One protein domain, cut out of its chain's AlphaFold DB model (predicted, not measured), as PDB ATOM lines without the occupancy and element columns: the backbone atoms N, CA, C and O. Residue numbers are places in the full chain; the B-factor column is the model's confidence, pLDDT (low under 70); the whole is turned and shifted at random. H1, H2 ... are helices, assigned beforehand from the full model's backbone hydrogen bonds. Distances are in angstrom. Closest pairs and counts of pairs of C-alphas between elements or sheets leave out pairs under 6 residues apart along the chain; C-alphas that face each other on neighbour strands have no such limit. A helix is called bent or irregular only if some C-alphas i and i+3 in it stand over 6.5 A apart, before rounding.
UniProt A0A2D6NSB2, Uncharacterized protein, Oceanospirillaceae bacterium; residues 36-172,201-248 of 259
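What this domain is: This is residues 36 to 172 and 201 to 248 of the 259 residues of an uncharacterized protein of Oceanospirillaceae bacterium (UniProt A0A2D6NSB2). A long helical hairpin, H1 and H2, makes the long axis; H1 is in the middle, H4 and H5 run alongside it, and bent H3 wraps round from H2 across H1. H6 folds back from H5 at one end, and residues 71 to 77 stick out at the other. The printed part has 185 residues with six named helices, H1 to H6 in order, and no named strand: all helix. It is only just compact, close to loose, with a radius of gyration of the C-alphas of 19.2 A, and spans 69 by 39 by 26 A.

How they stand to each other: Start at H1, residues 36 to 67, the hub. It forms a hairpin with H2, residues 78 to 114, at 5 degrees; their closest C-alphas, of Ser 66 and Ala 82, are 5.2 A apart. H3, residues 132 to 157, was assigned as one helix by its hydrogen bonds but is bent, C-alphas 146 and 149 being 7.6 A apart. Its arm H3a, residues 132 to 146, touches H2, closest C-alphas Cys 101 and Pro 132 at 5.1 A. Arm H3b, residues 149 to 157, touches H1, closest C-alphas Ser 45 and Met 151 at 6.1 A. H4, residues 159 to 172, irregular with C-alphas 169 and 172 7.0 A apart, touches H1, closest C-alphas Gly 60 and Leu 168 at 5.8 A; H2 and H4 are apart. H5, residues 201 to 229, touches H1, opposite ways at a shallow tilt of 10 degrees, closest C-alphas Ser 46 and Val 214 at 6.7 A. H6, residues 234 to 246, forms a hairpin with H5; they only just touch, with 3 pairs of C-alphas within 8 A, closest Phe 224 and Gly 237 at 6.8 A. H1, H2, H5 and H6 form a bundle, helices grouped lengthwise. Every O i to N i+4 pair is within hydrogen-bond range in H1, H2 and H6, but 8 of 11 in H3a, 4 of 5 in H3b, 7 of 10 in H4 and 22 of 25 in H5.

Where its parts are: Find C-alpha 36 at (-48.861, -9.936, -40.732), where H1 begins its 46.2 A. H2 measures 53.0 A; H5, with a kink of 37 degrees near residue 208, 40.4 A. H6 ends at C-alpha 246, (-39.716, 4.346, -36.966).

The domain as a whole: The C-alphas farthest apart, of Ser 73 and Glu 231, are 68.9 A apart. Residues 173 to 200 are not printed; C-alphas 172 and 201 are 15.7 A apart across this cut. The link from H2 to H3, residues 115 to 131, is long. Look for pLDDT under 70 in 48 residues, among them 69 to 75, 161 to 172 and 201 to 215.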
ATOM      1  N   THR A  36     -49.566  -8.654 -40.753       86.62
ATOM      2  CA  THR A  36     -48.861  -9.936 -40.732       86.62
ATOM      3  C   THR A  36     -47.454  -9.834 -41.331       86.62
ATOM      4  O   THR A  36     -46.480 -10.210 -40.679       86.62
ATOM      5  N   ASP A  37     -47.322  -9.260 -42.528       89.00
ATOM      6  CA  ASP A  37     -46.034  -9.114 -43.217       89.00
ATOM      7  C   ASP A  37     -45.071  -8.231 -42.427       89.00
ATOM      8  O   ASP A  37     -43.878  -8.522 -42.324       89.00
ATOM      9  N   LEU A  38     -45.591  -7.171 -41.805       85.75
ATOM     10  CA  LEU A  38     -44.798  -6.279 -40.970       85.75
ATOM     11  C   LEU A  38     -44.281  -6.989 -39.712       85.75
ATOM     12  O   LEU A  38     -43.113  -6.840 -39.358       85.75
ATOM     13  N   ILE A  39     -45.127  -7.784 -39.052       87.06
ATOM     14  CA  ILE A  39     -44.756  -8.547 -37.853       87.06
ATOM     15  C   ILE A  39     -43.665  -9.573 -38.179       87.06
ATOM     16  O   ILE A  39     -42.651  -9.628 -37.479       87.06
ATOM     17  N   TRP A  40     -43.816 -10.329 -39.269       91.62
ATOM     18  CA  TRP A  40     -42.798 -11.288 -39.709       91.62
ATOM     19  C   TRP A  40     -41.507 -10.607 -40.159       91.62
ATOM     20  O   TRP A  40     -40.419 -11.106 -39.868       91.62
ATOM     21  N   SER A  41     -41.597  -9.430 -40.779       90.25
ATOM     22  CA  SER A  41     -40.424  -8.628 -41.140       90.25
ATOM     23  C   SER A  41     -39.658  -8.126 -39.909       90.25
ATOM     24  O   SER A  41     -38.421  -8.124 -39.898       90.25
ATOM     25  N   LEU A  42     -40.370  -7.730 -38.847       87.19
ATOM     26  CA  LEU A  42     -39.772  -7.341 -37.566       87.19
ATOM     27  C   LEU A  42     -39.140  -8.533 -36.846       87.19
ATOM     28  O   LEU A  42     -38.013  -8.407 -36.367       87.19
ATOM     29  N   TRP A  43     -39.821  -9.680 -36.809       92.25
ATOM     30  CA  TRP A  43     -39.290 -10.913 -36.225       92.25
ATOM     31  C   TRP A  43     -38.029 -11.391 -36.962       92.25
ATOM     32  O   TRP A  43     -37.012 -11.693 -36.337       92.25
ATOM     33  N   LEU A  44     -38.043 -11.382 -38.300       93.81
ATOM     34  CA  LEU A  44     -36.880 -11.750 -39.110       93.81
ATOM     35  C   LEU A  44     -35.707 -10.806 -38.834       93.81
ATOM     36  O   LEU A  44     -34.567 -11.239 -38.647       93.81
ATOM     37  N   SER A  45     -35.992  -9.505 -38.775       90.12
ATOM     38  CA  SER A  45     -34.985  -8.495 -38.473       90.12
ATOM     39  C   SER A  45     -34.421  -8.656 -37.062       90.12
ATOM     40  O   SER A  45     -33.208  -8.540 -36.886       90.12
ATOM     41  N   SER A  46     -35.260  -8.946 -36.058       88.62
ATOM     42  CA  SER A  46     -34.796  -9.169 -34.688       88.62
ATOM     43  C   SER A  46     -33.900 -10.396 -34.599       88.62
ATOM     44  O   SER A  46     -32.852 -10.313 -33.958       88.62
ATOM     45  N   LEU A  47     -34.249 -11.481 -35.298       92.81
ATOM     46  CA  LEU A  47     -33.436 -12.689 -35.370       92.81
ATOM     47  C   LEU A  47     -32.081 -12.400 -36.026       92.81
ATOM     48  O   LEU A  47     -31.046 -12.597 -35.397       92.81
ATOM     49  N   LEU A  48     -32.063 -11.908 -37.268       92.88
ATOM     50  CA  LEU A  48     -30.825 -11.784 -38.044       92.88
ATOM     51  C   LEU A  48     -29.903 -10.686 -37.506       92.88
ATOM     52  O   LEU A  48     -28.712 -10.920 -37.294       92.88
ATOM     53  N   ILE A  49     -30.442  -9.492 -37.241       88.00
ATOM     54  CA  ILE A  49     -29.644  -8.370 -36.726       88.00
ATOM     55  C   ILE A  49     -29.225  -8.645 -35.278       88.00
ATOM     56  O   ILE A  49     -28.088  -8.347 -34.897       88.00
ATOM     57  N   GLY A  50     -30.106  -9.240 -34.468       86.25
ATOM     58  CA  GLY A  50     -29.797  -9.621 -33.091       86.25
ATOM     59  C   GLY A  50     -28.699 -10.680 -33.019       86.25
ATOM     60  O   GLY A  50     -27.706 -10.479 -32.319       86.25
ATOM     61  N   PHE A  51     -28.818 -11.752 -33.806       90.62
ATOM     62  CA  PHE A  51     -27.823 -12.823 -33.860       90.62
ATOM     63  C   PHE A  51     -26.456 -12.315 -34.331       90.62
ATOM     64  O   PHE A  51     -25.423 -12.619 -33.725       90.62
ATOM     65  N   LEU A  52     -26.444 -11.466 -35.364       89.75
ATOM     66  CA  LEU A  52     -25.225 -10.826 -35.850       89.75
ATOM     67  C   LEU A  52     -24.589  -9.939 -34.770       89.75
ATOM     68  O   LEU A  52     -23.382  -9.998 -34.552       89.75
ATOM     69  N   THR A  53     -25.394  -9.165 -34.039       84.12
ATOM     70  CA  THR A  53     -24.909  -8.299 -32.951       84.12
ATOM     71  C   THR A  53     -24.285  -9.106 -31.809       84.12
ATOM     72  O   THR A  53     -23.205  -8.747 -31.337       84.12
ATOM     73  N   ILE A  54     -24.925 -10.199 -31.379       85.69
ATOM     74  CA  ILE A  54     -24.393 -11.103 -30.343       85.69
ATOM     75  C   ILE A  54     -23.046 -11.672 -30.792       85.69
ATOM     76  O   ILE A  54     -22.054 -11.554 -30.070       85.69
ATOM     77  N   THR A  55     -22.994 -12.213 -32.011       88.81
ATOM     78  CA  THR A  55     -21.778 -12.800 -32.587       88.81
ATOM     79  C   THR A  55     -20.639 -11.782 -32.614       88.81
ATOM     80  O   THR A  55     -19.560 -12.039 -32.083       88.81
ATOM     81  N   LEU A  56     -20.886 -10.586 -33.152       86.38
ATOM     82  CA  LEU A  56     -19.876  -9.529 -33.231       86.38
ATOM     83  C   LEU A  56     -19.410  -9.049 -31.855       86.38
ATOM     84  O   LEU A  56     -18.226  -8.774 -31.679       86.38
ATOM     85  N   THR A  57     -20.308  -8.980 -30.872       82.06
ATOM     86  CA  THR A  57     -19.959  -8.561 -29.507       82.06
ATOM     87  C   THR A  57     -19.027  -9.575 -28.843       82.06
ATOM     88  O   THR A  57     -18.014  -9.193 -28.257       82.06
ATOM     89  N   ILE A  58     -19.325 -10.869 -28.981       87.06
ATOM     90  CA  ILE A  58     -18.511 -11.949 -28.412       87.06
ATOM     91  C   ILE A  58     -17.147 -12.026 -29.110       87.06
ATOM     92  O   ILE A  58     -16.115 -12.055 -28.438       87.06
ATOM     93  N   LEU A  59     -17.122 -11.981 -30.448       86.94
ATOM     94  CA  LEU A  59     -15.877 -11.974 -31.226       86.94
ATOM     95  C   LEU A  59     -15.031 -10.725 -30.935       86.94
ATOM     96  O   LEU A  59     -13.811 -10.819 -30.794       86.94
ATOM     97  N   GLY A  60     -15.671  -9.561 -30.806       82.50
ATOM     98  CA  GLY A  60     -15.019  -8.309 -30.429       82.50
ATOM     99  C   GLY A  60     -14.375  -8.390 -29.045       82.50
ATOM    100  O   GLY A  60     -13.218  -8.001 -28.891       82.50
ATOM    101  N   GLY A  61     -15.082  -8.961 -28.064       81.38
ATOM    102  CA  GLY A  61     -14.557  -9.203 -26.719       81.38
ATOM    103  C   GLY A  61     -13.367 -10.167 -26.709       81.38
ATOM    104  O   GLY A  61     -12.345  -9.873 -26.092       81.38
ATOM    105  N   ALA A  62     -13.450 -11.273 -27.453       83.62
ATOM    106  CA  ALA A  62     -12.352 -12.233 -27.578       83.62
ATOM    107  C   ALA A  62     -11.097 -11.602 -28.211       83.62
ATOM    108  O   ALA A  62      -9.981 -11.767 -27.711       83.62
ATOM    109  N   ASN A  63     -11.278 -10.823 -29.284       82.75
ATOM    110  CA  ASN A  63     -10.190 -10.105 -29.951       82.75
ATOM    111  C   ASN A  63      -9.562  -9.036 -29.042       82.75
ATOM    112  O   ASN A  63      -8.346  -8.855 -29.057       82.75
ATOM    113  N   PHE A  64     -10.376  -8.350 -28.233       79.38
ATOM    114  CA  PHE A  64      -9.890  -7.392 -27.244       79.38
ATOM    115  C   PHE A  64      -8.997  -8.078 -26.204       79.38
ATOM    116  O   PHE A  64      -7.850  -7.671 -26.045       79.38
ATOM    117  N   VAL A  65      -9.469  -9.162 -25.575       77.81
ATOM    118  CA  VAL A  65      -8.704  -9.915 -24.559       77.81
ATOM    119  C   VAL A  65      -7.374 -10.440 -25.116       77.81
ATOM    120  O   VAL A  65      -6.355 -10.360 -24.440       77.81
ATOM    121  N   SER A  66      -7.345 -10.898 -26.373       74.62
ATOM    122  CA  SER A  66      -6.119 -11.374 -27.043       74.62
ATOM    123  C   SER A  66      -5.036 -10.289 -27.229       74.62
ATOM    124  O   SER A  66      -3.837 -10.591 -27.337       74.62
ATOM    125  N   LYS A  67      -5.451  -9.015 -27.255       76.31
ATOM    126  CA  LYS A  67      -4.599  -7.837 -27.485       76.31
ATOM    127  C   LYS A  67      -4.272  -7.044 -26.218       76.31
ATOM    128  O   LYS A  67      -3.554  -6.052 -26.320       76.31
ATOM    129  N   VAL A  68      -4.794  -7.438 -25.054       75.12
ATOM    130  CA  VAL A  68      -4.444  -6.787 -23.785       75.12
ATOM    131  C   VAL A  68      -2.967  -7.041 -23.490       75.12
ATOM    132  O   VAL A  68      -2.520  -8.189 -23.469       75.12
ATOM    133  N   ASP A  69      -2.217  -5.957 -23.286       69.56
ATOM    134  CA  ASP A  69      -0.815  -6.019 -22.888       69.56
ATOM    135  C   ASP A  69      -0.724  -6.265 -21.377       69.56
ATOM    136  O   ASP A  69      -1.256  -5.504 -20.567       69.56
ATOM    137  N   LEU A  70      -0.088  -7.372 -21.005       68.69
ATOM    138  CA  LEU A  70       0.054  -7.850 -19.631       68.69
ATOM    139  C   LEU A  70       1.509  -7.636 -19.201       68.69
ATOM    140  O   LEU A  70       2.247  -8.587 -18.970       68.69
ATOM    141  N   SER A  71       1.927  -6.371 -19.147       62.00
ATOM    142  CA  SER A  71       3.320  -5.956 -18.904       62.00
ATOM    143  C   SER A  71       3.664  -5.764 -17.411       62.00
ATOM    144  O   SER A  71       4.602  -5.055 -17.059       62.00
ATOM    145  N   SER A  72       2.896  -6.366 -16.495       64.50
ATOM    146  CA  SER A  72       3.172  -6.302 -15.045       64.50
ATOM    147  C   SER A  72       3.757  -7.621 -14.538       64.50
ATOM    148  O   SER A  72       3.385  -8.684 -15.034       64.50
ATOM    149  N   SER A  73       4.675  -7.565 -13.560       57.09
ATOM    150  CA  SER A  73       5.413  -8.753 -13.087       57.09
ATOM    151  C   SER A  73       4.531  -9.816 -12.428       57.09
ATOM    152  O   SER A  73       4.925 -10.976 -12.392       57.09
ATOM    153  N   ASP A  74       3.341  -9.431 -11.962       65.56
ATOM    154  CA  ASP A  74       2.371 -10.316 -11.303       65.56
ATOM    155  C   ASP A  74       1.238 -10.766 -12.244       65.56
ATOM    156  O   ASP A  74       0.294 -11.441 -11.822       65.56
ATOM    157  N   ALA A  75       1.289 -10.394 -13.529       67.94
ATOM    158  CA  ALA A  75       0.246 -10.769 -14.472       67.94
ATOM    159  C   ALA A  75       0.335 -12.260 -14.849       67.94
ATOM    160  O   ALA A  75       1.415 -12.761 -15.180       67.94
ATOM    161  N   PRO A  76      -0.802 -12.984 -14.891       72.00
ATOM    162  CA  PRO A  76      -0.833 -14.320 -15.470       72.00
ATOM    163  C   PRO A  76      -0.326 -14.283 -16.917       72.00
ATOM    164  O   PRO A  76      -0.582 -13.327 -17.654       72.00
ATOM    165  N   ARG A  77       0.376 -15.347 -17.339       81.94
ATOM    166  CA  ARG A  77       0.920 -15.468 -18.702       81.94
ATOM    167  C   ARG A  77      -0.172 -15.144 -19.724       81.94
ATOM    168  O   ARG A  77      -1.268 -15.699 -19.654       81.94
ATOM    169  N   ARG A  78       0.145 -14.296 -20.708       79.94
ATOM    170  CA  ARG A  78      -0.784 -13.863 -21.770       79.94
ATOM    171  C   ARG A  78      -1.537 -15.021 -22.432       79.94
ATOM    172  O   ARG A  78      -2.723 -14.897 -22.714       79.94
ATOM    173  N   GLU A  79      -0.869 -16.156 -22.627       82.81
ATOM    174  CA  GLU A  79      -1.460 -17.391 -23.160       82.81
ATOM    175  C   GLU A  79      -2.619 -17.921 -22.302       82.81
ATOM    176  O   GLU A  79      -3.642 -18.333 -22.840       82.81
ATOM    177  N   VAL A  80      -2.493 -17.866 -20.972       85.06
ATOM    178  CA  VAL A  80      -3.529 -18.318 -20.031       85.06
ATOM    179  C   VAL A  80      -4.741 -17.393 -20.100       85.06
ATOM    180  O   VAL A  80      -5.871 -17.865 -20.205       85.06
ATOM    181  N   VAL A  81      -4.519 -16.075 -20.115       83.75
ATOM    182  CA  VAL A  81      -5.601 -15.082 -20.229       83.75
ATOM    183  C   VAL A  81      -6.323 -15.205 -21.572       83.75
ATOM    184  O   VAL A  81      -7.554 -15.213 -21.611       83.75
ATOM    185  N   ALA A  82      -5.576 -15.366 -22.667       84.19
ATOM    186  CA  ALA A  82      -6.143 -15.600 -23.991       84.19
ATOM    187  C   ALA A  82      -6.920 -16.925 -24.057       84.19
ATOM    188  O   ALA A  82      -8.013 -16.957 -24.619       84.19
ATOM    189  N   GLY A  83      -6.404 -17.994 -23.440       86.81
ATOM    190  CA  GLY A  83      -7.072 -19.294 -23.360       86.81
ATOM    191  C   GLY A  83      -8.394 -19.237 -22.592       86.81
ATOM    192  O   GLY A  83      -9.415 -19.711 -23.091       86.81
ATOM    193  N   ILE A  84      -8.411 -18.589 -21.422       87.31
ATOM    194  CA  ILE A  84      -9.638 -18.359 -20.640       87.31
ATOM    195  C   ILE A  84     -10.623 -17.498 -21.438       87.31
ATOM    196  O   ILE A  84     -11.802 -17.835 -21.527       87.31
ATOM    197  N   GLY A  85     -10.145 -16.412 -22.055       86.75
ATOM    198  CA  GLY A  85     -10.967 -15.529 -22.881       86.75
ATOM    199  C   GLY A  85     -11.618 -16.258 -24.056       86.75
ATOM    200  O   GLY A  85     -12.810 -16.084 -24.300       86.75
ATOM    201  N   LEU A  86     -10.866 -17.119 -24.746       89.56
ATOM    202  CA  LEU A  86     -11.380 -17.949 -25.835       89.56
ATOM    203  C   LEU A  86     -12.411 -18.964 -25.335       89.56
ATOM    204  O   LEU A  86     -13.486 -19.072 -25.922       89.56
ATOM    205  N   CYS A  87     -12.115 -19.678 -24.246       91.56
ATOM    206  CA  CYS A  87     -13.039 -20.640 -23.646       91.56
ATOM    207  C   CYS A  87     -14.370 -19.970 -23.266       91.56
ATOM    208  O   CYS A  87     -15.440 -20.446 -23.651       91.56
ATOM    209  N   MET A  88     -14.304 -18.810 -22.608       88.81
ATOM    210  CA  MET A  88     -15.479 -18.010 -22.266       88.81
ATOM    211  C   MET A  88     -16.230 -17.518 -23.505       88.81
ATOM    212  O   MET A  88     -17.456 -17.579 -23.531       88.81
ATOM    213  N   ALA A  89     -15.531 -17.058 -24.544       89.56
ATOM    214  CA  ALA A  89     -16.166 -16.609 -25.779       89.56
ATOM    215  C   ALA A  89     -16.926 -17.746 -26.479       89.56
ATOM    216  O   ALA A  89     -18.067 -17.547 -26.891       89.56
ATOM    217  N   VAL A  90     -16.337 -18.943 -26.563       94.75
ATOM    218  CA  VAL A  90     -16.995 -20.130 -27.133       94.75
ATOM    219  C   VAL A  90     -18.218 -20.520 -26.306       94.75
ATOM    220  O   VAL A  90     -19.293 -20.713 -26.873       94.75
ATOM    221  N   PHE A  91     -18.083 -20.581 -24.977       94.44
ATOM    222  CA  PHE A  91     -19.202 -20.873 -24.083       94.44
ATOM    223  C   PHE A  91     -20.361 -19.890 -24.287       94.44
ATOM    224  O   PHE A  91     -21.493 -20.312 -24.521       94.44
ATOM    225  N   LEU A  92     -20.077 -18.583 -24.257       90.25
ATOM    226  CA  LEU A  92     -21.088 -17.544 -24.451       90.25
ATOM    227  C   LEU A  92     -21.722 -17.638 -25.839       90.25
ATOM    228  O   LEU A  92     -22.934 -17.491 -25.954       90.25
ATOM    229  N   LEU A  93     -20.934 -17.910 -26.883       93.38
ATOM    230  CA  LEU A  93     -21.449 -18.027 -28.245       93.38
ATOM    231  C   LEU A  93     -22.433 -19.190 -28.365       93.38
ATOM    232  O   LEU A  93     -23.528 -18.998 -28.890       93.38
ATOM    233  N   VAL A  94     -22.082 -20.369 -27.847       94.81
ATOM    234  CA  VAL A  94     -22.961 -21.547 -27.865       94.81
ATOM    235  C   VAL A  94     -24.213 -21.293 -27.029       94.81
ATOM    236  O   VAL A  94     -25.327 -21.454 -27.532       94.81
ATOM    237  N   PHE A  95     -24.043 -20.841 -25.784       93.06
ATOM    238  CA  PHE A  95     -25.149 -20.585 -24.864       93.06
ATOM    239  C   PHE A  95     -26.137 -19.568 -25.440       93.06
ATOM    240  O   PHE A  95     -27.332 -19.850 -25.533       93.06
ATOM    241  N   PHE A  96     -25.647 -18.401 -25.872       91.62
ATOM    242  CA  PHE A  96     -26.517 -17.372 -26.424       91.62
ATOM    243  C   PHE A  96     -27.118 -17.786 -27.760       91.62
ATOM    244  O   PHE A  96     -28.269 -17.445 -27.986       91.62
ATOM    245  N   SER A  97     -26.420 -18.546 -28.609       93.12
ATOM    246  CA  SER A  97     -27.012 -19.043 -29.860       93.12
ATOM    247  C   SER A  97     -28.209 -19.949 -29.586       93.12
ATOM    248  O   SER A  97     -29.291 -19.709 -30.116       93.12
ATOM    249  N   VAL A  98     -28.047 -20.951 -28.714       94.19
ATOM    250  CA  VAL A  98     -29.132 -21.877 -28.362       94.19
ATOM    251  C   VAL A  98     -30.277 -21.130 -27.683       94.19
ATOM    252  O   VAL A  98     -31.421 -21.253 -28.112       94.19
ATOM    253  N   HIS A  99     -29.985 -20.315 -26.668       89.31
ATOM    254  CA  HIS A  99     -31.007 -19.595 -25.910       89.31
ATOM    255  C   HIS A  99     -31.774 -18.579 -26.772       89.31
ATOM    256  O   HIS A  99     -33.005 -18.549 -26.760       89.31
ATOM    257  N   PHE A 100     -31.060 -17.765 -27.554       91.25
ATOM    258  CA  PHE A 100     -31.651 -16.737 -28.411       91.25
ATOM    259  C   PHE A 100     -32.521 -17.341 -29.514       91.25
ATOM    260  O   PHE A 100     -33.632 -16.861 -29.749       91.25
ATOM    261  N   CYS A 101     -32.038 -18.399 -30.173       93.88
ATOM    262  CA  CYS A 101     -32.796 -19.077 -31.217       93.88
ATOM    263  C   CYS A 101     -33.968 -19.876 -30.644       93.88
ATOM    264  O   CYS A 101     -35.042 -19.836 -31.227       93.88
ATOM    265  N   ALA A 102     -33.826 -20.529 -29.486       91.69
ATOM    266  CA  ALA A 102     -34.953 -21.192 -28.826       91.69
ATOM    267  C   ALA A 102     -36.080 -20.200 -28.509       91.69
ATOM    268  O   ALA A 102     -37.244 -20.464 -28.807       91.69
ATOM    269  N   PHE A 103     -35.732 -19.022 -27.984       91.31
ATOM    270  CA  PHE A 103     -36.703 -17.965 -27.727       91.31
ATOM    271  C   PHE A 103     -37.393 -17.485 -29.014       91.31
ATOM    272  O   PHE A 103     -38.618 -17.397 -29.048       91.31
ATOM    273  N   HIS A 104     -36.641 -17.258 -30.098       92.94
ATOM    274  CA  HIS A 104     -37.222 -16.852 -31.382       92.94
ATOM    275  C   HIS A 104     -38.077 -17.942 -32.031       92.94
ATOM    276  O   HIS A 104     -39.096 -17.604 -32.625       92.94
ATOM    277  N   ALA A 105     -37.699 -19.217 -31.910       94.31
ATOM    278  CA  ALA A 105     -38.493 -20.346 -32.389       94.31
ATOM    279  C   ALA A 105     -39.823 -20.445 -31.628       94.31
ATOM    280  O   ALA A 105     -40.878 -20.528 -32.251       94.31
ATOM    281  N   GLY A 106     -39.797 -20.328 -30.294       90.50
ATOM    282  CA  GLY A 106     -41.022 -20.263 -29.490       90.50
ATOM    283  C   GLY A 106     -41.912 -19.080 -29.885       90.50
ATOM    284  O   GLY A 106     -43.120 -19.235 -30.047       90.50
ATOM    285  N   HIS A 107     -41.313 -17.912 -30.131       87.81
ATOM    286  CA  HIS A 107     -42.050 -16.741 -30.606       87.81
ATOM    287  C   HIS A 107     -42.609 -16.916 -32.022       87.81
ATOM    288  O   HIS A 107     -43.705 -16.445 -32.301       87.81
ATOM    289  N   ALA A 108     -41.886 -17.596 -32.913       91.81
ATOM    290  CA  ALA A 108     -42.354 -17.903 -34.260       91.81
ATOM    291  C   ALA A 108     -43.524 -18.891 -34.243       91.81
ATOM    292  O   ALA A 108     -44.478 -18.694 -34.987       91.81
ATOM    293  N   SER A 109     -43.497 -19.894 -33.355       90.56
ATOM    294  CA  SER A 109     -44.634 -20.802 -33.134       90.56
ATOM    295  C   SER A 109     -45.885 -20.025 -32.701       90.56
ATOM    296  O   SER A 109     -46.959 -20.164 -33.293       90.56
ATOM    297  N   PHE A 110     -45.726 -19.103 -31.743       87.25
ATOM    298  CA  PHE A 110     -46.801 -18.201 -31.332       87.25
ATOM    299  C   PHE A 110     -47.296 -17.340 -32.503       87.25
ATOM    300  O   PHE A 110     -48.487 -17.328 -32.794       87.25
ATOM    301  N   LEU A 111     -46.396 -16.669 -33.228       87.88
ATOM    302  CA  LEU A 111     -46.750 -15.830 -34.373       87.88
ATOM    303  C   LEU A 111     -47.472 -16.597 -35.478       87.88
ATOM    304  O   LEU A 111     -48.441 -16.076 -36.016       87.88
ATOM    305  N   SER A 112     -47.049 -17.824 -35.783       89.50
ATOM    306  CA  SER A 112     -47.681 -18.670 -36.801       89.50
ATOM    307  C   SER A 112     -49.153 -18.949 -36.482       89.50
ATOM    308  O   SER A 112     -49.982 -19.007 -37.385       89.50
ATOM    309  N   SER A 113     -49.503 -19.020 -35.193       85.56
ATOM    310  CA  SER A 113     -50.883 -19.254 -34.749       85.56
ATOM    311  C   SER A 113     -51.803 -18.037 -34.931       85.56
ATOM    312  O   SER A 113     -52.999 -18.210 -35.152       85.56
ATOM    313  N   PHE A 114     -51.275 -16.808 -34.842       84.00
ATOM    314  CA  PHE A 114     -52.074 -15.570 -34.943       84.00
ATOM    315  C   PHE A 114     -51.961 -14.875 -36.303       84.00
ATOM    316  O   PHE A 114     -52.880 -14.180 -36.729       84.00
ATOM    317  N   PHE A 115     -50.823 -15.038 -36.969       87.06
ATOM    318  CA  PHE A 115     -50.448 -14.336 -38.188       87.06
ATOM    319  C   PHE A 115     -49.821 -15.331 -39.177       87.06
ATOM    320  O   PHE A 115     -48.638 -15.203 -39.498       87.06
ATOM    321  N   PRO A 116     -50.561 -16.351 -39.643       89.50
ATOM    322  CA  PRO A 116     -50.012 -17.351 -40.550       89.50
ATOM    323  C   PRO A 116     -49.566 -16.701 -41.864       89.50
ATOM    324  O   PRO A 116     -50.231 -15.802 -42.386       89.50
ATOM    325  N   VAL A 117     -48.437 -17.164 -42.407       90.12
ATOM    326  CA  VAL A 117     -47.946 -16.744 -43.728       90.12
ATOM    327  C   VAL A 117     -47.643 -17.957 -44.601       90.12
ATOM    328  O   VAL A 117     -47.035 -18.912 -44.110       90.12
ATOM    329  N   PRO A 118     -47.954 -17.905 -45.911       88.88
ATOM    330  CA  PRO A 118     -47.739 -19.038 -46.816       88.88
ATOM    331  C   PRO A 118     -46.288 -19.541 -46.848       88.88
ATOM    332  O   PRO A 118     -46.029 -20.721 -47.059       88.88
ATOM    333  N   ALA A 119     -45.316 -18.651 -46.617       86.94
ATOM    334  CA  ALA A 119     -43.893 -18.985 -46.663       86.94
ATOM    335  C   ALA A 119     -43.447 -19.980 -45.572       86.94
ATOM    336  O   ALA A 119     -42.446 -20.674 -45.768       86.94
ATOM    337  N   VAL A 120     -44.155 -20.043 -44.437       87.75
ATOM    338  CA  VAL A 120     -43.812 -20.912 -43.295       87.75
ATOM    339  C   VAL A 120     -44.994 -21.731 -42.773       87.75
ATOM    340  O   VAL A 120     -44.905 -22.313 -41.700       87.75
ATOM    341  N   GLU A 121     -46.084 -21.827 -43.532       86.19
ATOM    342  CA  GLU A 121     -47.293 -22.561 -43.128       86.19
ATOM    343  C   GLU A 121     -47.027 -24.056 -42.878       86.19
ATOM    344  O   GLU A 121     -47.625 -24.660 -41.995       86.19
ATOM    345  N   SER A 122     -46.081 -24.649 -43.611       83.62
ATOM    346  CA  SER A 122     -45.670 -26.050 -43.448       83.62
ATOM    347  C   SER A 122     -44.529 -26.265 -42.450       83.62
ATOM    348  O   SER A 122     -44.024 -27.381 -42.333       83.62
ATOM    349  N   VAL A 123     -44.071 -25.213 -41.769       88.38
ATOM    350  CA  VAL A 123     -42.933 -25.284 -40.849       88.38
ATOM    351  C   VAL A 123     -43.431 -25.470 -39.423       88.38
ATOM    352  O   VAL A 123     -44.090 -24.588 -38.874       88.38
ATOM    353  N   ASP A 124     -43.031 -26.570 -38.785       89.75
ATOM    354  CA  ASP A 124     -43.192 -26.724 -37.344       89.75
ATOM    355  C   ASP A 124     -42.006 -26.083 -36.604       89.75
ATOM    356  O   ASP A 124     -40.887 -26.603 -36.557       89.75
ATOM    357  N   PHE A 125     -42.248 -24.913 -36.006       91.00
ATOM    358  CA  PHE A 125     -41.225 -24.193 -35.251       91.00
ATOM    359  C   PHE A 125     -40.810 -24.899 -33.949       91.00
ATOM    360  O   PHE A 125     -39.751 -24.570 -33.405       91.00
ATOM    361  N   HIS A 126     -41.579 -25.877 -33.458       89.31
ATOM    362  CA  HIS A 126     -41.177 -26.690 -32.310       89.31
ATOM    363  C   HIS A 126     -40.021 -27.634 -32.649       89.31
ATOM    364  O   HIS A 126     -39.146 -27.836 -31.808       89.31
ATOM    365  N   GLU A 127     -39.947 -28.141 -33.882       90.44
ATOM    366  CA  GLU A 127     -38.856 -29.025 -34.319       90.44
ATOM    367  C   GLU A 127     -37.502 -28.304 -34.390       90.44
ATOM    368  O   GLU A 127     -36.444 -28.916 -34.238       90.44
ATOM    369  N   VAL A 128     -37.519 -26.982 -34.587       92.94
ATOM    370  CA  VAL A 128     -36.310 -26.143 -34.597       92.94
ATOM    371  C   VAL A 128     -36.056 -25.419 -33.275       92.94
ATOM    372  O   VAL A 128     -35.141 -24.594 -33.177       92.94
ATOM    373  N   PHE A 129     -36.815 -25.743 -32.226       93.38
ATOM    374  CA  PHE A 129     -36.561 -25.244 -30.882       93.38
ATOM    375  C   PHE A 129     -35.189 -25.732 -30.386       93.38
ATOM    376  O   PHE A 129     -34.841 -26.898 -30.526       93.38
ATOM    377  N   MET A 130     -34.372 -24.825 -29.836       91.88
ATOM    378  CA  MET A 130     -32.961 -25.082 -29.480       91.88
ATOM    379  C   MET A 130     -32.040 -25.495 -30.648       91.88
ATOM    380  O   MET A 130     -30.880 -25.835 -30.410       91.88
ATOM    381  N   ASN A 131     -32.487 -25.392 -31.904       95.38
ATOM    382  CA  ASN A 131     -31.672 -25.649 -33.089       95.38
ATOM    383  C   ASN A 131     -31.357 -24.332 -33.828       95.38
ATOM    384  O   ASN A 131     -32.077 -23.955 -34.760       95.38
ATOM    385  N   PRO A 132     -30.285 -23.605 -33.444       94.00
ATOM    386  CA  PRO A 132     -29.972 -22.306 -34.038       94.00
ATOM    387  C   PRO A 132     -29.717 -22.385 -35.546       94.00
ATOM    388  O   PRO A 132     -30.140 -21.501 -36.287       94.00
ATOM    389  N   VAL A 133     -29.075 -23.458 -36.016       96.31
ATOM    390  CA  VAL A 133     -28.778 -23.655 -37.441       96.31
ATOM    391  C   VAL A 133     -30.061 -23.901 -38.232       96.31
ATOM    392  O   VAL A 133     -30.257 -23.285 -39.276       96.31
ATOM    393  N   GLY A 134     -30.955 -24.751 -37.720       95.94
ATOM    394  CA  GLY A 134     -32.251 -25.022 -38.344       95.94
ATOM    395  C   GLY A 134     -33.107 -23.762 -38.461       95.94
ATOM    396  O   GLY A 134     -33.581 -23.438 -39.550       95.94
ATOM    397  N   LEU A 135     -33.227 -22.996 -37.370       96.44
ATOM    398  CA  LEU A 135     -34.004 -21.757 -37.365       96.44
ATOM    399  C   LEU A 135     -33.430 -20.707 -38.325       96.44
ATOM    400  O   LEU A 135     -34.180 -20.092 -39.083       96.44
ATOM    401  N   LEU A 136     -32.107 -20.512 -38.323       96.44
ATOM    402  CA  LEU A 136     -31.454 -19.596 -39.260       96.44
ATOM    403  C   LEU A 136     -31.635 -20.057 -40.709       96.44
ATOM    404  O   LEU A 136     -31.889 -19.226 -41.574       96.44
ATOM    405  N   SER A 137     -31.567 -21.359 -40.979       96.69
ATOM    406  CA  SER A 137     -31.789 -21.904 -42.320       96.69
ATOM    407  C   SER A 137     -33.204 -21.605 -42.822       96.69
ATOM    408  O   SER A 137     -33.364 -21.085 -43.927       96.69
ATOM    409  N   ILE A 138     -34.233 -21.819 -41.995       95.38
ATOM    410  CA  ILE A 138     -35.621 -21.451 -42.325       95.38
ATOM    411  C   ILE A 138     -35.731 -19.946 -42.569       95.38
ATOM    412  O   ILE A 138     -36.269 -19.521 -43.591       95.38
ATOM    413  N   ALA A 139     -35.184 -19.129 -41.670       95.75
ATOM    414  CA  ALA A 139     -35.238 -17.678 -41.798       95.75
ATOM    415  C   ALA A 139     -34.587 -17.190 -43.103       95.75
ATOM    416  O   ALA A 139     -35.166 -16.366 -43.806       95.75
ATOM    417  N   LEU A 140     -33.421 -17.730 -43.461       96.00
ATOM    418  CA  LEU A 140     -32.668 -17.338 -44.653       96.00
ATOM    419  C   LEU A 140     -33.271 -17.875 -45.957       96.00
ATOM    420  O   LEU A 140     -33.165 -17.216 -46.986       96.00
ATOM    421  N   THR A 141     -33.891 -19.055 -45.941       95.50
ATOM    422  CA  THR A 141     -34.397 -19.698 -47.167       95.50
ATOM    423  C   THR A 141     -35.874 -19.428 -47.433       95.50
ATOM    424  O   THR A 141     -36.275 -19.387 -48.593       95.50
ATOM    425  N   LYS A 142     -36.691 -19.237 -46.390       94.69
ATOM    426  CA  LYS A 142     -38.146 -19.053 -46.506       94.69
ATOM    427  C   LYS A 142     -38.570 -17.603 -46.322       94.69
ATOM    428  O   LYS A 142     -39.331 -17.085 -47.131       94.69
ATOM    429  N   LEU A 143     -38.073 -16.941 -45.277       94.19
ATOM    430  CA  LEU A 143     -38.544 -15.605 -44.897       94.19
ATOM    431  C   LEU A 143     -37.729 -14.483 -45.541       94.19
ATOM    432  O   LEU A 143     -38.301 -13.483 -45.964       94.19
ATOM    433  N   LEU A 144     -36.410 -14.638 -45.663       95.19
ATOM    434  CA  LEU A 144     -35.542 -13.620 -46.257       95.19
ATOM    435  C   LEU A 144     -35.902 -13.275 -47.714       95.19
ATOM    436  O   LEU A 144     -35.897 -12.087 -48.026       95.19
ATOM    437  N   PRO A 145     -36.270 -14.221 -48.602       94.12
ATOM    438  CA  PRO A 145     -36.682 -13.865 -49.962       94.12
ATOM    439  C   PRO A 145     -37.952 -13.007 -50.016       94.12
ATOM    440  O   PRO A 145     -38.116 -12.219 -50.942       94.12
ATOM    441  N   VAL A 146     -38.839 -13.148 -49.026       92.12
ATOM    442  CA  VAL A 146     -40.130 -12.445 -48.975       92.12
ATOM    443  C   VAL A 146     -39.999 -11.103 -48.249       92.12
ATOM    444  O   VAL A 146     -40.464 -10.075 -48.734       92.12
ATOM    445  N   TYR A 147     -39.318 -11.099 -47.103       92.81
ATOM    446  CA  TYR A 147     -39.288  -9.975 -46.160       92.81
ATOM    447  C   TYR A 147     -37.921  -9.289 -46.056       92.81
ATOM    448  O   TYR A 147     -37.786  -8.258 -45.398       92.81
ATOM    449  N   GLY A 148     -36.891  -9.815 -46.721       90.00
ATOM    450  CA  GLY A 148     -35.520  -9.311 -46.629       90.00
ATOM    451  C   GLY A 148     -35.361  -7.862 -47.080       90.00
ATOM    452  O   GLY A 148     -34.513  -7.150 -46.546       90.00
ATOM    453  N   ILE A 149     -36.215  -7.371 -47.984       91.44
ATOM    454  CA  ILE A 149     -36.182  -5.963 -48.409       91.44
ATOM    455  C   ILE A 149     -36.481  -4.994 -47.251       91.44
ATOM    456  O   ILE A 149     -35.920  -3.898 -47.205       91.44
ATOM    457  N   PHE A 150     -37.269  -5.416 -46.253       89.06
ATOM    458  CA  PHE A 150     -37.523  -4.627 -45.045       89.06
ATOM    459  C   PHE A 150     -36.288  -4.476 -44.155       89.06
ATOM    460  O   PHE A 150     -36.202  -3.552 -43.343       89.06
ATOM    461  N   MET A 151     -35.288  -5.344 -44.313       87.94
ATOM    462  CA  MET A 151     -34.055  -5.214 -43.546       87.94
ATOM    463  C   MET A 151     -33.299  -3.935 -43.902       87.94
ATOM    464  O   MET A 151     -32.566  -3.429 -43.062       87.94
ATOM    465  N   ILE A 152     -33.489  -3.365 -45.097       88.44
ATOM    466  CA  ILE A 152     -32.813  -2.129 -45.513       88.44
ATOM    467  C   ILE A 152     -33.191  -0.946 -44.605       88.44
ATOM    468  O   ILE A 152     -32.294  -0.408 -43.946       88.44
ATOM    469  N   PRO A 153     -34.472  -0.530 -44.494       85.56
ATOM    470  CA  PRO A 153     -34.845   0.543 -43.572       85.56
ATOM    471  C   PRO A 153     -34.508   0.184 -42.122       85.56
ATOM    472  O   PRO A 153     -34.097   1.053 -41.352       85.56
ATOM    473  N   MET A 154     -34.593  -1.095 -41.756       84.19
ATOM    474  CA  MET A 154     -34.276  -1.547 -40.407       84.19
ATOM    475  C   MET A 154     -32.785  -1.404 -40.055       84.19
ATOM    476  O   MET A 154     -32.440  -0.926 -38.973       84.19
ATOM    477  N   LEU A 155     -31.881  -1.735 -40.979       85.06
ATOM    478  CA  LEU A 155     -30.437  -1.529 -40.835       85.06
ATOM    479  C   LEU A 155     -30.092  -0.040 -40.740       85.06
ATOM    480  O   LEU A 155     -29.214   0.341 -39.966       85.06
ATOM    481  N   ILE A 156     -30.803   0.821 -41.475       84.31
ATOM    482  CA  ILE A 156     -30.632   2.278 -41.388       84.31
ATOM    483  C   ILE A 156     -31.092   2.787 -40.013       84.31
ATOM    484  O   ILE A 156     -30.378   3.576 -39.377       84.31
ATOM    485  N   ALA A 157     -32.232   2.306 -39.514       80.31
ATOM    486  CA  ALA A 157     -32.745   2.649 -38.189       80.31
ATOM    487  C   ALA A 157     -31.788   2.191 -37.068       80.31
ATOM    488  O   ALA A 157     -31.475   2.959 -36.154       80.31
ATOM    489  N   GLU A 158     -31.234   0.980 -37.175       75.75
ATOM    490  CA  GLU A 158     -30.316   0.395 -36.187       75.75
ATOM    491  C   GLU A 158     -28.829   0.673 -36.460       75.75
ATOM    492  O   GLU A 158     -27.962   0.173 -35.735       75.75
ATOM    493  N   ARG A 159     -28.497   1.536 -37.434       79.94
ATOM    494  CA  ARG A 159     -27.111   1.819 -37.868       79.94
ATOM    495  C   ARG A 159     -26.156   2.121 -36.716       79.94
ATOM    496  O   ARG A 159     -25.012   1.684 -36.730       79.94
ATOM    497  N   ARG A 160     -26.622   2.846 -35.688       70.75
ATOM    498  CA  ARG A 160     -25.798   3.202 -34.518       70.75
ATOM    499  C   ARG A 160     -25.473   1.988 -33.652       70.75
ATOM    500  O   ARG A 160     -24.422   1.951 -33.029       70.75
ATOM    501  N   SER A 161     -26.371   1.009 -33.592       66.56
ATOM    502  CA  SER A 161     -26.114  -0.245 -32.886       66.56
ATOM    503  C   SER A 161     -25.028  -1.041 -33.580       66.56
ATOM    504  O   SER A 161     -24.117  -1.532 -32.925       66.56
ATOM    505  N   PHE A 162     -25.118  -1.118 -34.907       67.31
ATOM    506  CA  PHE A 162     -24.143  -1.815 -35.725       67.31
ATOM    507  C   PHE A 162     -22.775  -1.147 -35.605       67.31
ATOM    508  O   PHE A 162     -21.800  -1.794 -35.239       67.31
ATOM    509  N   THR A 163     -22.700   0.175 -35.785       69.25
ATOM    510  CA  THR A 163     -21.425   0.890 -35.655       69.25
ATOM    511  C   THR A 163     -20.832   0.778 -34.255       69.25
ATOM    512  O   THR A 163     -19.619   0.648 -34.141       69.25
ATOM    513  N   ASN A 164     -21.644   0.767 -33.195       66.38
ATOM    514  CA  ASN A 164     -21.148   0.557 -31.834       66.38
ATOM    515  C   ASN A 164     -20.647  -0.878 -31.602       66.38
ATOM    516  O   ASN A 164     -19.605  -1.044 -30.974       66.38
ATOM    517  N   ALA A 165     -21.337  -1.893 -32.132       64.44
ATOM    518  CA  ALA A 165     -20.902  -3.289 -32.050       64.44
ATOM    519  C   ALA A 165     -19.582  -3.522 -32.811       64.44
ATOM    520  O   ALA A 165     -18.690  -4.195 -32.306       64.44
ATOM    521  N   PHE A 166     -19.408  -2.894 -33.980       63.31
ATOM    522  CA  PHE A 166     -18.142  -2.925 -34.728       63.31
ATOM    523  C   PHE A 166     -17.021  -2.127 -34.051       63.31
ATOM    524  O   PHE A 166     -15.858  -2.519 -34.115       63.31
ATOM    525  N   ARG A 167     -17.356  -1.020 -33.378       62.34
ATOM    526  CA  ARG A 167     -16.407  -0.173 -32.637       62.34
ATOM    527  C   ARG A 167     -16.074  -0.705 -31.242       62.34
ATOM    528  O   ARG A 167     -15.421  -0.004 -30.476       62.34
ATOM    529  N   LEU A 168     -16.449  -1.939 -30.906       58.31
ATOM    530  CA  LEU A 168     -15.978  -2.595 -29.682       58.31
ATOM    531  C   LEU A 168     -14.446  -2.781 -29.683       58.31
ATOM    532  O   LEU A 168     -13.827  -2.840 -28.630       58.31
ATOM    533  N   SER A 169     -13.803  -2.795 -30.853       48.88
ATOM    534  CA  SER A 169     -12.338  -2.713 -30.975       48.88
ATOM    535  C   SER A 169     -11.762  -1.361 -30.526       48.88
ATOM    536  O   SER A 169     -10.604  -1.290 -30.124       48.88
ATOM    537  N   ASP A 170     -12.581  -0.309 -30.542       53.22
ATOM    538  CA  ASP A 170     -12.256   1.060 -30.135       53.22
ATOM    539  C   ASP A 170     -12.652   1.323 -28.665       53.22
ATOM    540  O   ASP A 170     -12.523   2.430 -28.153       53.22
ATOM    541  N   LEU A 171     -13.123   0.301 -27.929       56.09
ATOM    542  CA  LEU A 171     -13.440   0.432 -26.498       56.09
ATOM    543  C   LEU A 171     -12.214   0.802 -25.661       56.09
ATOM    544  O   LEU A 171     -12.375   1.390 -24.594       56.09
ATOM    545  N   LYS A 172     -11.006   0.516 -26.169       50.69
ATOM    546  CA  LYS A 172      -9.742   0.987 -25.600       50.69
ATOM    547  C   LYS A 172      -9.773   2.505 -25.386       50.69
ATOM    548  O   LYS A 172      -9.536   2.951 -24.271       50.69
ATOM    549  N   ARG A 201     -20.074  -1.035 -14.244       43.88
ATOM    550  CA  ARG A 201     -21.220  -0.440 -14.951       43.88
ATOM    551  C   ARG A 201     -21.053  -0.403 -16.476       43.88
ATOM    552  O   ARG A 201     -22.033  -0.603 -17.183       43.88
ATOM    553  N   SER A 202     -19.839  -0.193 -16.993       50.62
ATOM    554  CA  SER A 202     -19.562  -0.154 -18.438       50.62
ATOM    555  C   SER A 202     -19.661  -1.538 -19.077       50.62
ATOM    556  O   SER A 202     -20.184  -1.661 -20.178       50.62
ATOM    557  N   LEU A 203     -19.183  -2.579 -18.389       52.62
ATOM    558  CA  LEU A 203     -19.260  -3.965 -18.865       52.62
ATOM    559  C   LEU A 203     -20.697  -4.498 -18.806       52.62
ATOM    560  O   LEU A 203     -21.155  -5.113 -19.763       52.62
ATOM    561  N   GLY A 204     -21.434  -4.192 -17.730       53.03
ATOM    562  CA  GLY A 204     -22.853  -4.540 -17.618       53.03
ATOM    563  C   GLY A 204     -23.696  -3.944 -18.748       53.03
ATOM    564  O   GLY A 204     -24.486  -4.658 -19.359       53.03
ATOM    565  N   HIS A 205     -23.454  -2.675 -19.099       57.84
ATOM    566  CA  HIS A 205     -24.182  -1.989 -20.171       57.84
ATOM    567  C   HIS A 205     -24.014  -2.665 -21.545       57.84
ATOM    568  O   HIS A 205     -24.965  -2.724 -22.323       57.84
ATOM    569  N   LEU A 206     -22.833  -3.230 -21.832       56.91
ATOM    570  CA  LEU A 206     -22.556  -3.926 -23.097       56.91
ATOM    571  C   LEU A 206     -23.390  -5.200 -23.273       56.91
ATOM    572  O   LEU A 206     -23.794  -5.508 -24.392       56.91
ATOM    573  N   PHE A 207     -23.674  -5.921 -22.186       59.09
ATOM    574  CA  PHE A 207     -24.483  -7.144 -22.233       59.09
ATOM    575  C   PHE A 207     -25.987  -6.871 -22.113       59.09
ATOM    576  O   PHE A 207     -26.793  -7.610 -22.678       59.09
ATOM    577  N   THR A 208     -26.391  -5.796 -21.432       64.50
ATOM    578  CA  THR A 208     -27.811  -5.437 -21.296       64.50
ATOM    579  C   THR A 208     -28.385  -4.751 -22.534       64.50
ATOM    580  O   THR A 208     -29.581  -4.875 -22.797       64.50
ATOM    581  N   ASP A 209     -27.562  -4.038 -23.308       62.41
ATOM    582  CA  ASP A 209     -28.007  -3.297 -24.493       62.41
ATOM    583  C   ASP A 209     -28.651  -4.185 -25.575       62.41
ATOM    584  O   ASP A 209     -29.756  -3.854 -26.025       62.41
ATOM    585  N   PRO A 210     -28.045  -5.321 -25.980       60.59
ATOM    586  CA  PRO A 210     -28.688  -6.266 -26.892       60.59
ATOM    587  C   PRO A 210     -30.009  -6.795 -26.323       60.59
ATOM    588  O   PRO A 210     -31.018  -6.840 -27.027       60.59
ATOM    589  N   TYR A 211     -30.032  -7.121 -25.028       63.50
ATOM    590  CA  TYR A 211     -31.194  -7.714 -24.368       63.50
ATOM    591  C   TYR A 211     -32.384  -6.748 -24.314       63.50
ATOM    592  O   TYR A 211     -33.502  -7.113 -24.671       63.50
ATOM    593  N   ARG A 212     -32.148  -5.470 -23.982       68.50
ATOM    594  CA  ARG A 212     -33.190  -4.427 -23.959       68.50
ATOM    595  C   ARG A 212     -33.859  -4.248 -25.323       68.50
ATOM    596  O   ARG A 212     -35.057  -3.973 -25.387       68.50
ATOM    597  N   LYS A 213     -33.106  -4.396 -26.417       67.38
ATOM    598  CA  LYS A 213     -33.641  -4.277 -27.783       67.38
ATOM    599  C   LYS A 213     -34.496  -5.467 -28.179       67.38
ATOM    600  O   LYS A 213     -35.573  -5.271 -28.735       67.38
ATOM    601  N   VAL A 214     -34.042  -6.672 -27.850       65.12
ATOM    602  CA  VAL A 214     -34.802  -7.903 -28.085       65.12
ATOM    603  C   VAL A 214     -36.090  -7.878 -27.268       65.12
ATOM    604  O   VAL A 214     -37.159  -8.054 -27.840       65.12
ATOM    605  N   ILE A 215     -36.027  -7.538 -25.977       69.31
ATOM    606  CA  ILE A 215     -37.224  -7.385 -25.136       69.31
ATOM    607  C   ILE A 215     -38.187  -6.368 -25.749       69.31
ATOM    608  O   ILE A 215     -39.376  -6.644 -25.854       69.31
ATOM    609  N   ARG A 216     -37.693  -5.206 -26.194       71.12
ATOM    610  CA  ARG A 216     -38.545  -4.187 -26.817       71.12
ATOM    611  C   ARG A 216     -39.275  -4.716 -28.057       71.12
ATOM    612  O   ARG A 216     -40.467  -4.452 -28.185       71.12
ATOM    613  N   MET A 217     -38.584  -5.450 -28.938       66.75
ATOM    614  CA  MET A 217     -39.200  -6.123 -30.096       66.75
ATOM    615  C   MET A 217     -40.310  -7.089 -29.655       66.75
ATOM    616  O   MET A 217     -41.402  -7.080 -30.212       66.75
ATOM    617  N   HIS A 218     -40.047  -7.900 -28.628       67.81
ATOM    618  CA  HIS A 218     -40.950  -8.972 -28.200       67.81
ATOM    619  C   HIS A 218     -42.172  -8.446 -27.449       67.81
ATOM    620  O   HIS A 218     -43.283  -8.892 -27.711       67.81
ATOM    621  N   LEU A 219     -41.998  -7.437 -26.591       75.25
ATOM    622  CA  LEU A 219     -43.116  -6.768 -25.924       75.25
ATOM    623  C   LEU A 219     -44.081  -6.138 -26.927       75.25
ATOM    624  O   LEU A 219     -45.283  -6.150 -26.692       75.25
ATOM    625  N   LEU A 220     -43.576  -5.626 -28.053       71.38
ATOM    626  CA  LEU A 220     -44.441  -5.137 -29.120       71.38
ATOM    627  C   LEU A 220     -45.227  -6.271 -29.751       71.38
ATOM    628  O   LEU A 220     -46.440  -6.166 -29.827       71.38
ATOM    629  N   ILE A 221     -44.565  -7.355 -30.153       68.81
ATOM    630  CA  ILE A 221     -45.238  -8.521 -30.740       68.81
ATOM    631  C   ILE A 221     -46.330  -9.066 -29.798       68.81
ATOM    632  O   ILE A 221     -47.431  -9.376 -30.248       68.81
ATOM    633  N   ILE A 222     -46.070  -9.113 -28.487       75.06
ATOM    634  CA  ILE A 222     -47.067  -9.506 -27.479       75.06
ATOM    635  C   ILE A 222     -48.206  -8.479 -27.408       75.06
ATOM    636  O   ILE A 222     -49.374  -8.858 -27.445       75.06
ATOM    637  N   ALA A 223     -47.894  -7.180 -27.358       73.50
ATOM    638  CA  ALA A 223     -48.905  -6.125 -27.379       73.50
ATOM    639  C   ALA A 223     -49.778  -6.193 -28.646       73.50
ATOM    640  O   ALA A 223     -50.983  -5.986 -28.570       73.50
ATOM    641  N   PHE A 224     -49.196  -6.549 -29.792       71.12
ATOM    642  CA  PHE A 224     -49.912  -6.783 -31.045       71.12
ATOM    643  C   PHE A 224     -50.881  -7.949 -30.959       71.12
ATOM    644  O   PHE A 224     -52.023  -7.807 -31.384       71.12
ATOM    645  N   ALA A 225     -50.451  -9.075 -30.397       69.75
ATOM    646  CA  ALA A 225     -51.333 -10.219 -30.216       69.75
ATOM    647  C   ALA A 225     -52.534  -9.867 -29.324       69.75
ATOM    648  O   ALA A 225     -53.662 -10.241 -29.636       69.75
ATOM    649  N   VAL A 226     -52.319  -9.064 -28.274       75.81
ATOM    650  CA  VAL A 226     -53.409  -8.547 -27.433       75.81
ATOM    651  C   VAL A 226     -54.332  -7.620 -28.229       75.81
ATOM    652  O   VAL A 226     -55.545  -7.796 -28.188       75.81
ATOM    653  N   LEU A 227     -53.799  -6.668 -28.998       74.44
ATOM    654  CA  LEU A 227     -54.621  -5.766 -29.821       74.44
ATOM    655  C   LEU A 227     -55.442  -6.521 -30.875       74.44
ATOM    656  O   LEU A 227     -56.601  -6.184 -31.101       74.44
ATOM    657  N   GLN A 228     -54.868  -7.563 -31.478       70.81
ATOM    658  CA  GLN A 228     -55.562  -8.423 -32.433       70.81
ATOM    659  C   GLN A 228     -56.674  -9.235 -31.757       70.81
ATOM    660  O   GLN A 228     -57.750  -9.376 -32.329       70.81
ATOM    661  N   SER A 229     -56.454  -9.715 -30.526       72.94
ATOM    662  CA  SER A 229     -57.495 -10.402 -29.742       72.94
ATOM    663  C   SER A 229     -58.685  -9.503 -29.381       72.94
ATOM    664  O   SER A 229     -59.748 -10.005 -29.036       72.94
ATOM    665  N   LEU A 230     -58.517  -8.179 -29.490       81.25
ATOM    666  CA  LEU A 230     -59.564  -7.175 -29.301       81.25
ATOM    667  C   LEU A 230     -60.237  -6.748 -30.620       81.25
ATOM    668  O   LEU A 230     -60.984  -5.772 -30.618       81.25
ATOM    669  N   GLU A 231     -59.951  -7.429 -31.737       76.50
ATOM    670  CA  GLU A 231     -60.500  -7.142 -33.077       76.50
ATOM    671  C   GLU A 231     -60.292  -5.688 -33.544       76.50
ATOM    672  O   GLU A 231     -61.059  -5.137 -34.336       76.50
ATOM    673  N   LEU A 232     -59.231  -5.034 -33.062       72.12
ATOM    674  CA  LEU A 232     -58.908  -3.671 -33.470       72.12
ATOM    675  C   LEU A 232     -58.518  -3.626 -34.950       72.12
ATOM    676  O   LEU A 232     -57.844  -4.511 -35.476       72.12
ATOM    677  N   ALA A 233     -58.924  -2.551 -35.624       72.50
ATOM    678  CA  ALA A 233     -58.672  -2.377 -37.047       72.50
ATOM    679  C   ALA A 233     -57.167  -2.448 -37.376       72.50
ATOM    680  O   ALA A 233     -56.337  -1.832 -36.704       72.50
ATOM    681  N   SER A 234     -56.820  -3.149 -38.459       67.88
ATOM    682  CA  SER A 234     -55.438  -3.440 -38.892       67.88
ATOM    683  C   SER A 234     -54.535  -2.201 -39.015       67.88
ATOM    684  O   SER A 234     -53.327  -2.266 -38.759       67.88
ATOM    685  N   TRP A 235     -55.116  -1.041 -39.333       74.06
ATOM    686  CA  TRP A 235     -54.397   0.232 -39.416       74.06
ATOM    687  C   TRP A 235     -53.867   0.722 -38.056       74.06
ATOM    688  O   TRP A 235     -52.809   1.349 -38.014       74.06
ATOM    689  N   VAL A 236     -54.541   0.406 -36.941       72.31
ATOM    690  CA  VAL A 236     -54.084   0.738 -35.575       72.31
ATOM    691  C   VAL A 236     -52.781   0.009 -35.282       72.31
ATOM    692  O   VAL A 236     -51.843   0.579 -34.720       72.31
ATOM    693  N   GLY A 237     -52.698  -1.239 -35.737       67.69
ATOM    694  CA  GLY A 237     -51.490  -2.025 -35.645       67.69
ATOM    695  C   GLY A 237     -50.328  -1.418 -36.437       67.69
ATOM    696  O   GLY A 237     -49.245  -1.198 -35.896       67.69
ATOM    697  N   PHE A 238     -50.561  -1.059 -37.699       69.00
ATOM    698  CA  PHE A 238     -49.558  -0.346 -38.497       69.00
ATOM    699  C   PHE A 238     -49.077   0.933 -37.811       69.00
ATOM    700  O   PHE A 238     -47.871   1.146 -37.674       69.00
ATOM    701  N   LEU A 239     -50.011   1.753 -37.324       75.44
ATOM    702  CA  LEU A 239     -49.687   2.995 -36.636       75.44
ATOM    703  C   LEU A 239     -48.838   2.732 -35.388       75.44
ATOM    704  O   LEU A 239     -47.839   3.416 -35.193       75.44
ATOM    705  N   MET A 240     -49.156   1.710 -34.585       70.81
ATOM    706  CA  MET A 240     -48.366   1.372 -33.400       70.81
ATOM    707  C   MET A 240     -46.932   0.950 -33.753       70.81
ATOM    708  O   MET A 240     -45.999   1.443 -33.115       70.81
ATOM    709  N   VAL A 241     -46.718   0.098 -34.771       66.12
ATOM    710  CA  VAL A 241     -45.349  -0.269 -35.202       66.12
ATOM    711  C   VAL A 241     -44.595   0.980 -35.635       66.12
ATOM    712  O   VAL A 241     -43.477   1.218 -35.179       66.12
ATOM    713  N   TYR A 242     -45.197   1.783 -36.509       69.38
ATOM    714  CA  TYR A 242     -44.541   2.962 -37.062       69.38
ATOM    715  C   TYR A 242     -44.230   3.994 -35.991       69.38
ATOM    716  O   TYR A 242     -43.108   4.497 -35.940       69.38
ATOM    717  N   CYS A 243     -45.176   4.237 -35.085       73.06
ATOM    718  CA  CYS A 243     -44.968   5.066 -33.916       73.06
ATOM    719  C   CYS A 243     -43.830   4.508 -33.066       73.06
ATOM    720  O   CYS A 243     -42.884   5.224 -32.797       73.06
ATOM    721  N   VAL A 244     -43.828   3.243 -32.654       68.62
ATOM    722  CA  VAL A 244     -42.805   2.786 -31.704       68.62
ATOM    723  C   VAL A 244     -41.424   2.624 -32.348       68.62
ATOM    724  O   VAL A 244     -40.432   2.968 -31.700       68.62
ATOM    725  N   TYR A 245     -41.327   2.130 -33.583       63.75
ATOM    726  CA  TYR A 245     -40.046   1.768 -34.203       63.75
ATOM    727  C   TYR A 245     -39.424   2.870 -35.048       63.75
ATOM    728  O   TYR A 245     -38.236   3.164 -34.906       63.75
ATOM    729  N   PHE A 246     -40.224   3.466 -35.922       64.69
ATOM    730  CA  PHE A 246     -39.716   4.346 -36.966       64.69
ATOM    731  C   PHE A 246     -39.878   5.820 -36.605       64.69
ATOM    732  O   PHE A 246     -39.140   6.664 -37.112       64.69
ATOM    733  N   PHE A 247     -40.809   6.151 -35.708       66.50
ATOM    734  CA  PHE A 247     -41.037   7.532 -35.331       66.50
ATOM    735  C   PHE A 247     -39.844   8.081 -34.535       66.50
ATOM    736  O   PHE A 247     -39.402   7.480 -33.544       66.50
ATOM    737  N   PRO A 248     -39.311   9.250 -34.923       57.94
ATOM    738  CA  PRO A 248     -38.133   9.820 -34.299       57.94
ATOM    739  C   PRO A 248     -38.507  10.505 -32.975       57.94
ATOM    740  O   PRO A 248     -38.379  11.716 -32.840       57.94
TER     741      PRO A 248